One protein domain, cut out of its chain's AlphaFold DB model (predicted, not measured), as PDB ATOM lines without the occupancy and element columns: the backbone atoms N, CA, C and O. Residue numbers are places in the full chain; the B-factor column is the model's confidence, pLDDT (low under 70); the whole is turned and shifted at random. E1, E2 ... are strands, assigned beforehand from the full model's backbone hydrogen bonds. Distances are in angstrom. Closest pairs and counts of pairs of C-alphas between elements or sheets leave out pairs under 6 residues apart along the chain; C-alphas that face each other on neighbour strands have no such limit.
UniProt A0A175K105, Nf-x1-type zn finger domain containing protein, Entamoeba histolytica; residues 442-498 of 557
ATOM      1  N   LEU A 442     130.893 183.101 131.953       84.81
ATOM      2  CA  LEU A 442     130.522 181.746 132.347       84.81
ATOM      3  C   LEU A 442     129.564 181.135 131.321       84.81
ATOM      4  O   LEU A 442     128.511 181.692 131.027       84.81
ATOM      5  N   THR A 443     129.927 179.962 130.816       81.25
ATOM      6  CA  THR A 443     129.138 179.150 129.884       81.25
ATOM      7  C   THR A 443     128.925 177.761 130.474       81.25
ATOM      8  O   THR A 443     129.800 177.238 131.166       81.25
ATOM      9  N   GLU A 444     127.768 177.153 130.222       83.50
ATOM     10  CA  GLU A 444     127.509 175.770 130.630       83.50
ATOM     11  C   GLU A 444     128.102 174.800 129.608       83.50
ATOM     12  O   GLU A 444     127.713 174.806 128.440       83.50
ATOM     13  N   LYS A 445     129.040 173.955 130.048       82.69
ATOM     14  CA  LYS A 445     129.665 172.913 129.219       82.69
ATOM     15  C   LYS A 445     129.579 171.548 129.898       82.69
ATOM     16  O   LYS A 445     129.371 171.453 131.106       82.69
ATOM     17  N   THR A 446     129.693 170.472 129.129       82.50
ATOM     18  CA  THR A 446     129.635 169.089 129.630       82.50
ATOM     19  C   THR A 446     130.961 168.669 130.296       82.50
ATOM     20  O   THR A 446     132.032 169.077 129.846       82.50
ATOM     21  N   CYS A 447     130.920 167.866 131.380       83.69
ATOM     22  CA  CYS A 447     132.146 167.299 131.992       83.69
ATOM     23  C   CYS A 447     132.865 166.386 131.004       83.69
ATOM     24  O   CYS A 447     132.223 165.777 130.148       83.69
ATOM     25  N   TYR A 448     134.146 166.117 131.268       80.81
ATOM     26  CA  TYR A 448     134.880 164.995 130.670       80.81
ATOM     27  C   TYR A 448     134.138 163.647 130.765       80.81
ATOM     28  O   TYR A 448     134.305 162.780 129.912       80.81
ATOM     29  N   CYS A 449     133.292 163.441 131.785       74.81
ATOM     30  CA  CYS A 449     132.501 162.215 131.925       74.81
ATOM     31  C   CYS A 449     131.200 162.197 131.105       74.81
ATOM     32  O   CYS A 449     130.539 161.162 131.088       74.81
ATOM     33  N   GLY A 450     130.798 163.314 130.487       76.31
ATOM     34  CA  GLY A 450     129.552 163.457 129.722       76.31
ATOM     35  C   GLY A 450     128.260 163.459 130.550       76.31
ATOM     36  O   GLY A 450     127.199 163.734 130.005       76.31
ATOM     37  N   LYS A 451     128.327 163.179 131.860       75.69
ATOM     38  CA  LYS A 451     127.145 163.005 132.726       75.69
ATOM     39  C   LYS A 451     126.605 164.314 133.311       75.69
ATOM     40  O   LYS A 451     125.399 164.470 133.433       75.69
ATOM     41  N   ASN A 452     127.490 165.248 133.662       78.50
ATOM     42  CA  ASN A 452     127.136 166.485 134.368       78.50
ATOM     43  C   ASN A 452     127.503 167.719 133.537       78.50
ATOM     44  O   ASN A 452     128.504 167.701 132.817       78.50
ATOM     45  N   LYS A 453     126.735 168.804 133.684       82.94
ATOM     46  CA  LYS A 453     127.067 170.133 133.145       82.94
ATOM     47  C   LYS A 453     127.759 170.978 134.217       82.94
ATOM     48  O   LYS A 453     127.349 170.961 135.374       82.94
ATOM     49  N   VAL A 454     128.801 171.706 133.835       84.56
ATOM     50  CA  VAL A 454     129.596 172.587 134.699       84.56
ATOM     51  C   VAL A 454     129.617 174.002 134.122       84.56
ATOM     52  O   VAL A 454     129.713 174.182 132.907       84.56
ATOM     53  N   LYS A 455     129.513 175.015 134.990       84.06
ATOM     54  CA  LYS A 455     129.628 176.430 134.606       84.06
ATOM     55  C   LYS A 455     131.097 176.822 134.612       84.06
ATOM     56  O   LYS A 455     131.698 176.920 135.678       84.06
ATOM     57  N   ILE A 456     131.665 177.038 133.431       84.31
ATOM     58  CA  ILE A 456     133.079 177.381 133.264       84.31
ATOM     59  C   ILE A 456     133.261 178.577 132.328       84.31
ATOM     60  O   ILE A 456     132.415 178.802 131.456       84.31
ATOM     61  N   PRO A 457     134.349 179.354 132.483       84.19
ATOM     62  CA  PRO A 457     134.698 180.418 131.551       84.19
ATOM     63  C   PRO A 457     134.693 179.942 130.096       84.19
ATOM     64  O   PRO A 457     135.202 178.865 129.788       84.19
ATOM     65  N   CYS A 458     134.160 180.765 129.195       81.25
ATOM     66  CA  CYS A 458     133.969 180.455 127.778       81.25
ATOM     67  C   CYS A 458     135.236 179.907 127.098       81.25
ATOM     68  O   CYS A 458     135.142 178.985 126.285       81.25
ATOM     69  N   TYR A 459     136.415 180.423 127.466       81.38
ATOM     70  CA  TYR A 459     137.697 179.980 126.909       81.38
ATOM     71  C   TYR A 459     138.099 178.541 127.276       81.38
ATOM     72  O   TYR A 459     138.994 177.992 126.638       81.38
ATOM     73  N   ILE A 460     137.495 177.947 128.309       81.94
ATOM     74  CA  ILE A 460     137.781 176.577 128.749       81.94
ATOM     75  C   ILE A 460     136.812 175.645 128.032       81.94
ATOM     76  O   ILE A 460     135.603 175.770 128.193       81.94
ATOM     77  N   GLU A 461     137.313 174.724 127.212       73.69
ATOM     78  CA  GLU A 461     136.472 173.840 126.391       73.69
ATOM     79  C   GLU A 461     135.706 172.790 127.203       73.69
ATOM     80  O   GLU A 461     134.564 172.483 126.878       73.69
ATOM     81  N   SER A 462     136.293 172.274 128.279       74.06
ATOM     82  CA  SER A 462     135.683 171.266 129.151       74.06
ATOM     83  C   SER A 462     136.368 171.266 130.516       74.06
ATOM     84  O   SER A 462     137.494 171.742 130.650       74.06
ATOM     85  N   ALA A 463     135.678 170.778 131.547       80.75
ATOM     86  CA  ALA A 463     136.213 170.726 132.904       80.75
ATOM     87  C   ALA A 463     135.674 169.527 133.692       80.75
ATOM     88  O   ALA A 463     134.724 168.861 133.282       80.75
ATOM     89  N   SER A 464     136.288 169.270 134.845       83.19
ATOM     90  CA  SER A 464     135.858 168.252 135.801       83.19
ATOM     91  C   SER A 464     134.603 168.674 136.574       83.19
ATOM     92  O   SER A 464     134.476 169.824 136.979       83.19
ATOM     93  N   CYS A 465     133.700 167.732 136.852       80.75
ATOM     94  CA  CYS A 465     132.507 167.923 137.675       80.75
ATOM     95  C   CYS A 465     132.779 167.690 139.165       80.75
ATOM     96  O   CYS A 465     131.840 167.688 139.955       80.75
ATOM     97  N   GLY A 466     134.037 167.431 139.547       80.75
ATOM     98  CA  GLY A 466     134.439 167.198 140.936       80.75
ATOM     99  C   GLY A 466     134.026 165.837 141.513       80.75
ATOM    100  O   GLY A 466     134.462 165.488 142.603       80.75
ATOM    101  N   GLN A 467     133.232 165.041 140.790       82.62
ATOM    102  CA  GLN A 467     132.795 163.708 141.221       82.62
ATOM    103  C   GLN A 467     133.833 162.629 140.894       82.62
ATOM    104  O   GLN A 467     134.600 162.772 139.939       82.62
ATOM    105  N   ILE A 468     133.835 161.529 141.650       80.94
ATOM    106  CA  ILE A 468     134.678 160.355 141.372       80.94
ATOM    107  C   ILE A 468     134.275 159.739 140.019       80.94
ATOM    108  O   ILE A 468     133.093 159.589 139.720       80.94
ATOM    109  N   CYS A 469     135.260 159.387 139.188       82.19
ATOM    110  CA  CYS A 469     135.058 158.911 137.818       82.19
ATOM    111  C   CYS A 469     134.231 157.617 137.756       82.19
ATOM    112  O   CYS A 469     133.301 157.511 136.952       82.19
ATOM    113  N   GLY A 470     134.566 156.628 138.591       78.38
ATOM    114  CA  GLY A 470     133.789 155.396 138.759       78.38
ATOM    115  C   GLY A 470     133.773 154.451 137.552       78.38
ATOM    116  O   GLY A 470     133.073 153.444 137.588       78.38
ATOM    117  N   LYS A 471     134.525 154.741 136.479       81.06
ATOM    118  CA  LYS A 471     134.635 153.845 135.316       81.06
ATOM    119  C   LYS A 471     135.343 152.533 135.709       81.06
ATOM    120  O   LYS A 471     136.335 152.599 136.445       81.06
ATOM    121  N   PRO A 472     134.868 151.364 135.238       79.31
ATOM    122  CA  PRO A 472     135.523 150.085 135.501       79.31
ATOM    123  C   PRO A 472     136.912 150.054 134.856       79.31
ATOM    124  O   PRO A 472     137.101 150.521 133.732       79.31
ATOM    125  N   MET A 473     137.897 149.535 135.587       77.88
ATOM    126  CA  MET A 473     139.277 149.414 135.120       77.88
ATOM    127  C   MET A 473     139.447 148.149 134.262       77.88
ATOM    128  O   MET A 473     138.748 147.162 134.499       77.88
ATOM    129  N   PRO A 474     140.428 148.105 133.338       75.62
ATOM    130  CA  PRO A 474     140.675 146.935 132.481       75.62
ATOM    131  C   PRO A 474     140.961 145.629 133.237       75.62
ATOM    132  O   PRO A 474     140.814 144.551 132.677       75.62
ATOM    133  N   CYS A 475     141.352 145.702 134.514       75.25
ATOM    134  CA  CYS A 475     141.582 144.526 135.352       75.25
ATOM    135  C   CYS A 475     140.295 143.818 135.820       75.25
ATOM    136  O   CYS A 475     140.397 142.775 136.461       75.25
ATOM    137  N   GLY A 476     139.109 144.394 135.580       73.44
ATOM    138  CA  GLY A 476     137.802 143.816 135.926       73.44
ATOM    139  C   GLY A 476     137.435 143.827 137.416       73.44
ATOM    140  O   GLY A 476     136.279 143.600 137.751       73.44
ATOM    141  N   VAL A 477     138.387 144.117 138.311       78.25
ATOM    142  CA  VAL A 477     138.195 144.096 139.777       78.25
ATOM    143  C   VAL A 477     138.122 145.502 140.380       78.25
ATOM    144  O   VAL A 477     137.451 145.719 141.385       78.25
ATOM    145  N   HIS A 478     138.801 146.481 139.777       79.25
ATOM    146  CA  HIS A 478     138.882 147.841 140.309       79.25
ATOM    147  C   HIS A 478     138.053 148.839 139.499       79.25
ATOM    148  O   HIS A 478     137.870 148.693 138.293       79.25
ATOM    149  N   VAL A 479     137.606 149.902 140.167       83.56
ATOM    150  CA  VAL A 479     136.988 151.084 139.550       83.56
ATOM    151  C   VAL A 479     137.896 152.296 139.728       83.56
ATOM    152  O   VAL A 479     138.658 152.383 140.695       83.56
ATOM    153  N   CYS A 480     137.830 153.246 138.800       82.69
ATOM    154  CA  CYS A 480     138.615 154.468 138.888       82.69
ATOM    155  C   CYS A 480     138.136 155.348 140.058       82.69
ATOM    156  O   CYS A 480     137.040 155.907 140.014       82.69
ATOM    157  N   LYS A 481     138.983 155.501 141.085       81.88
ATOM    158  CA  LYS A 481     138.758 156.357 142.263       81.88
ATOM    159  C   LYS A 481     139.235 157.808 142.074       81.88
ATOM    160  O   LYS A 481     139.103 158.612 142.991       81.88
ATOM    161  N   ARG A 482     139.785 158.160 140.904       82.44
ATOM    162  CA  ARG A 482     140.180 159.542 140.568       82.44
ATOM    163  C   ARG A 482     138.934 160.413 140.371       82.44
ATOM    164  O   ARG A 482     137.893 159.915 139.945       82.44
ATOM    165  N   VAL A 483     139.047 161.714 140.632       83.25
ATOM    166  CA  VAL A 483     138.031 162.727 140.271       83.25
ATOM    167  C   VAL A 483     137.845 162.767 138.733       83.25
ATOM    168  O   VAL A 483     138.778 162.372 138.035       83.25
ATOM    169  N   CYS A 484     136.674 163.186 138.193       82.81
ATOM    170  CA  CYS A 484     136.393 163.341 136.738       82.81
ATOM    171  C   CYS A 484     137.634 163.991 136.111       82.81
ATOM    172  O   CYS A 484     137.987 165.113 136.465       82.81
ATOM    173  N   HIS A 485     138.340 163.260 135.259       82.25
ATOM    174  CA  HIS A 485     139.605 163.687 134.675       82.25
ATOM    175  C   HIS A 485     139.516 163.548 133.160       82.25
ATOM    176  O   HIS A 485     138.664 162.813 132.646       82.25
ATOM    177  N   ASP A 486     140.381 164.264 132.458       79.38
ATOM    178  CA  ASP A 486     140.583 164.110 131.030       79.38
ATOM    179  C   ASP A 486     141.422 162.852 130.738       79.38
ATOM    180  O   ASP A 486     142.255 162.429 131.543       79.38
ATOM    181  N   GLY A 487     141.156 162.193 129.610       76.81
ATOM    182  CA  GLY A 487     141.904 161.007 129.177       76.81
ATOM    183  C   GLY A 487     141.486 159.656 129.801       76.81
ATOM    184  O   GLY A 487     140.507 159.566 130.552       76.81
ATOM    185  N   PRO A 488     142.184 158.560 129.436       75.81
ATOM    186  CA  PRO A 488     141.886 157.206 129.906       75.81
ATOM    187  C   PRO A 488     142.204 157.039 131.398       75.81
ATOM    188  O   PRO A 488     143.146 157.622 131.923       75.81
ATOM    189  N   CYS A 489     141.435 156.205 132.109       78.75
ATOM    190  CA  CYS A 489     141.660 155.938 133.540       78.75
ATOM    191  C   CYS A 489     142.924 155.101 133.824       78.75
ATOM    192  O   CYS A 489     143.236 154.833 134.985       78.75
ATOM    193  N   THR A 490     143.635 154.681 132.777       73.56
ATOM    194  CA  THR A 490     144.876 153.910 132.825       73.56
ATOM    195  C   THR A 490     145.972 154.641 132.059       73.56
ATOM    196  O   THR A 490     145.772 155.042 130.918       73.56
ATOM    197  N   GLU A 491     147.148 154.781 132.667       63.62
ATOM    198  CA  GLU A 491     148.293 155.440 132.019       63.62
ATOM    199  C   GLU A 491     149.068 154.494 131.087       63.62
ATOM    200  O   GLU A 491     149.756 154.969 130.200       63.62
ATOM    201  N   ASN A 492     148.909 153.167 131.221       63.94
ATOM    202  CA  ASN A 492     149.570 152.153 130.375       63.94
ATOM    203  C   ASN A 492     148.760 150.842 130.252       63.94
ATOM    204  O   ASN A 492     149.317 149.748 130.233       63.94
ATOM    205  N   GLY A 493     147.424 150.907 130.310       65.75
ATOM    206  CA  GLY A 493     146.562 149.709 130.335       65.75
ATOM    207  C   GLY A 493     146.622 148.878 131.632       65.75
ATOM    208  O   GLY A 493     145.753 148.042 131.864       65.75
ATOM    209  N   GLN A 494     147.588 149.144 132.515       68.81
ATOM    210  CA  GLN A 494     147.722 148.507 133.825       68.81
ATOM    211  C   GLN A 494     146.913 149.244 134.899       68.81
ATOM    212  O   GLN A 494     146.769 150.468 134.879       68.81
ATOM    213  N   CYS A 495     146.389 148.486 135.860       76.94
ATOM    214  CA  CYS A 495     145.682 149.039 137.006       76.94
ATOM    215  C   CYS A 495     146.692 149.569 138.050       76.94
ATOM    216  O   CYS A 495     147.487 148.775 138.549       76.94
ATOM    217  N   PRO A 496     146.650 150.867 138.423       74.12
ATOM    218  CA  PRO A 496     147.604 151.472 139.357       74.12
ATOM    219  C   PRO A 496     147.318 151.134 140.828       74.12
ATOM    220  O   PRO A 496     148.127 151.443 141.693       74.12
ATOM    221  N   TYR A 497     146.168 150.523 141.126       79.12
ATOM    222  CA  TYR A 497     145.816 150.101 142.481       79.12
ATOM    223  C   TYR A 497     146.516 148.789 142.861       79.12
ATOM    224  O   TYR A 497     146.775 147.935 142.008       79.12
ATOM    225  N   GLU A 498     146.787 148.611 144.150       80.81
ATOM    226  CA  GLU A 498     147.231 147.340 144.728       80.81
ATOM    227  C   GLU A 498     146.080 146.320 144.735       80.81
ATOM    228  O   GLU A 498     144.910 146.703 144.710       80.81
TER     229      GLU A 498
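This is residues 442 to 498 of the 557 residues of the protein "Nf-x1-type zn finger domain containing protein" of Entamoeba histolytica (UniProt A0A175K105). With little regular structure, this is a loose rod: the small hairpin of E1 and E2 makes one end, and a long looping stretch with no named element makes the rest. After the hairpin, the stretch runs to the far end near Gly 476, folds back toward Val 483, then turns again to finish at the far end. The printed part has 57 residues, no named helix and two named strands, E1 then E2, in an antiparallel sheet. The class is all strand, with 10 of 57 residues in named elements; the radius of gyration of the C-alphas is 13.1 A and the spans are 40 by 17 by 14 A.

E1, residues 442 to 446, begins at C-alpha 442 (130.522, 181.746, 132.347) and is 13.0 A long. E2, residues 453 to 457, is 12.9 A long and ends at C-alpha 457 (134.698, 180.418, 131.551).

E1 and E2 form an antiparallel hairpin, with 141 degrees between their directions. N 443 and O 456 are within hydrogen-bond range at 2.8 A.

The C-alphas farthest apart, Leu 442 and Glu 498, are 40.2 A apart. The printed part has no cut, and the link E1 to E2 is short. Residues 491 to 494 have pLDDT under 70.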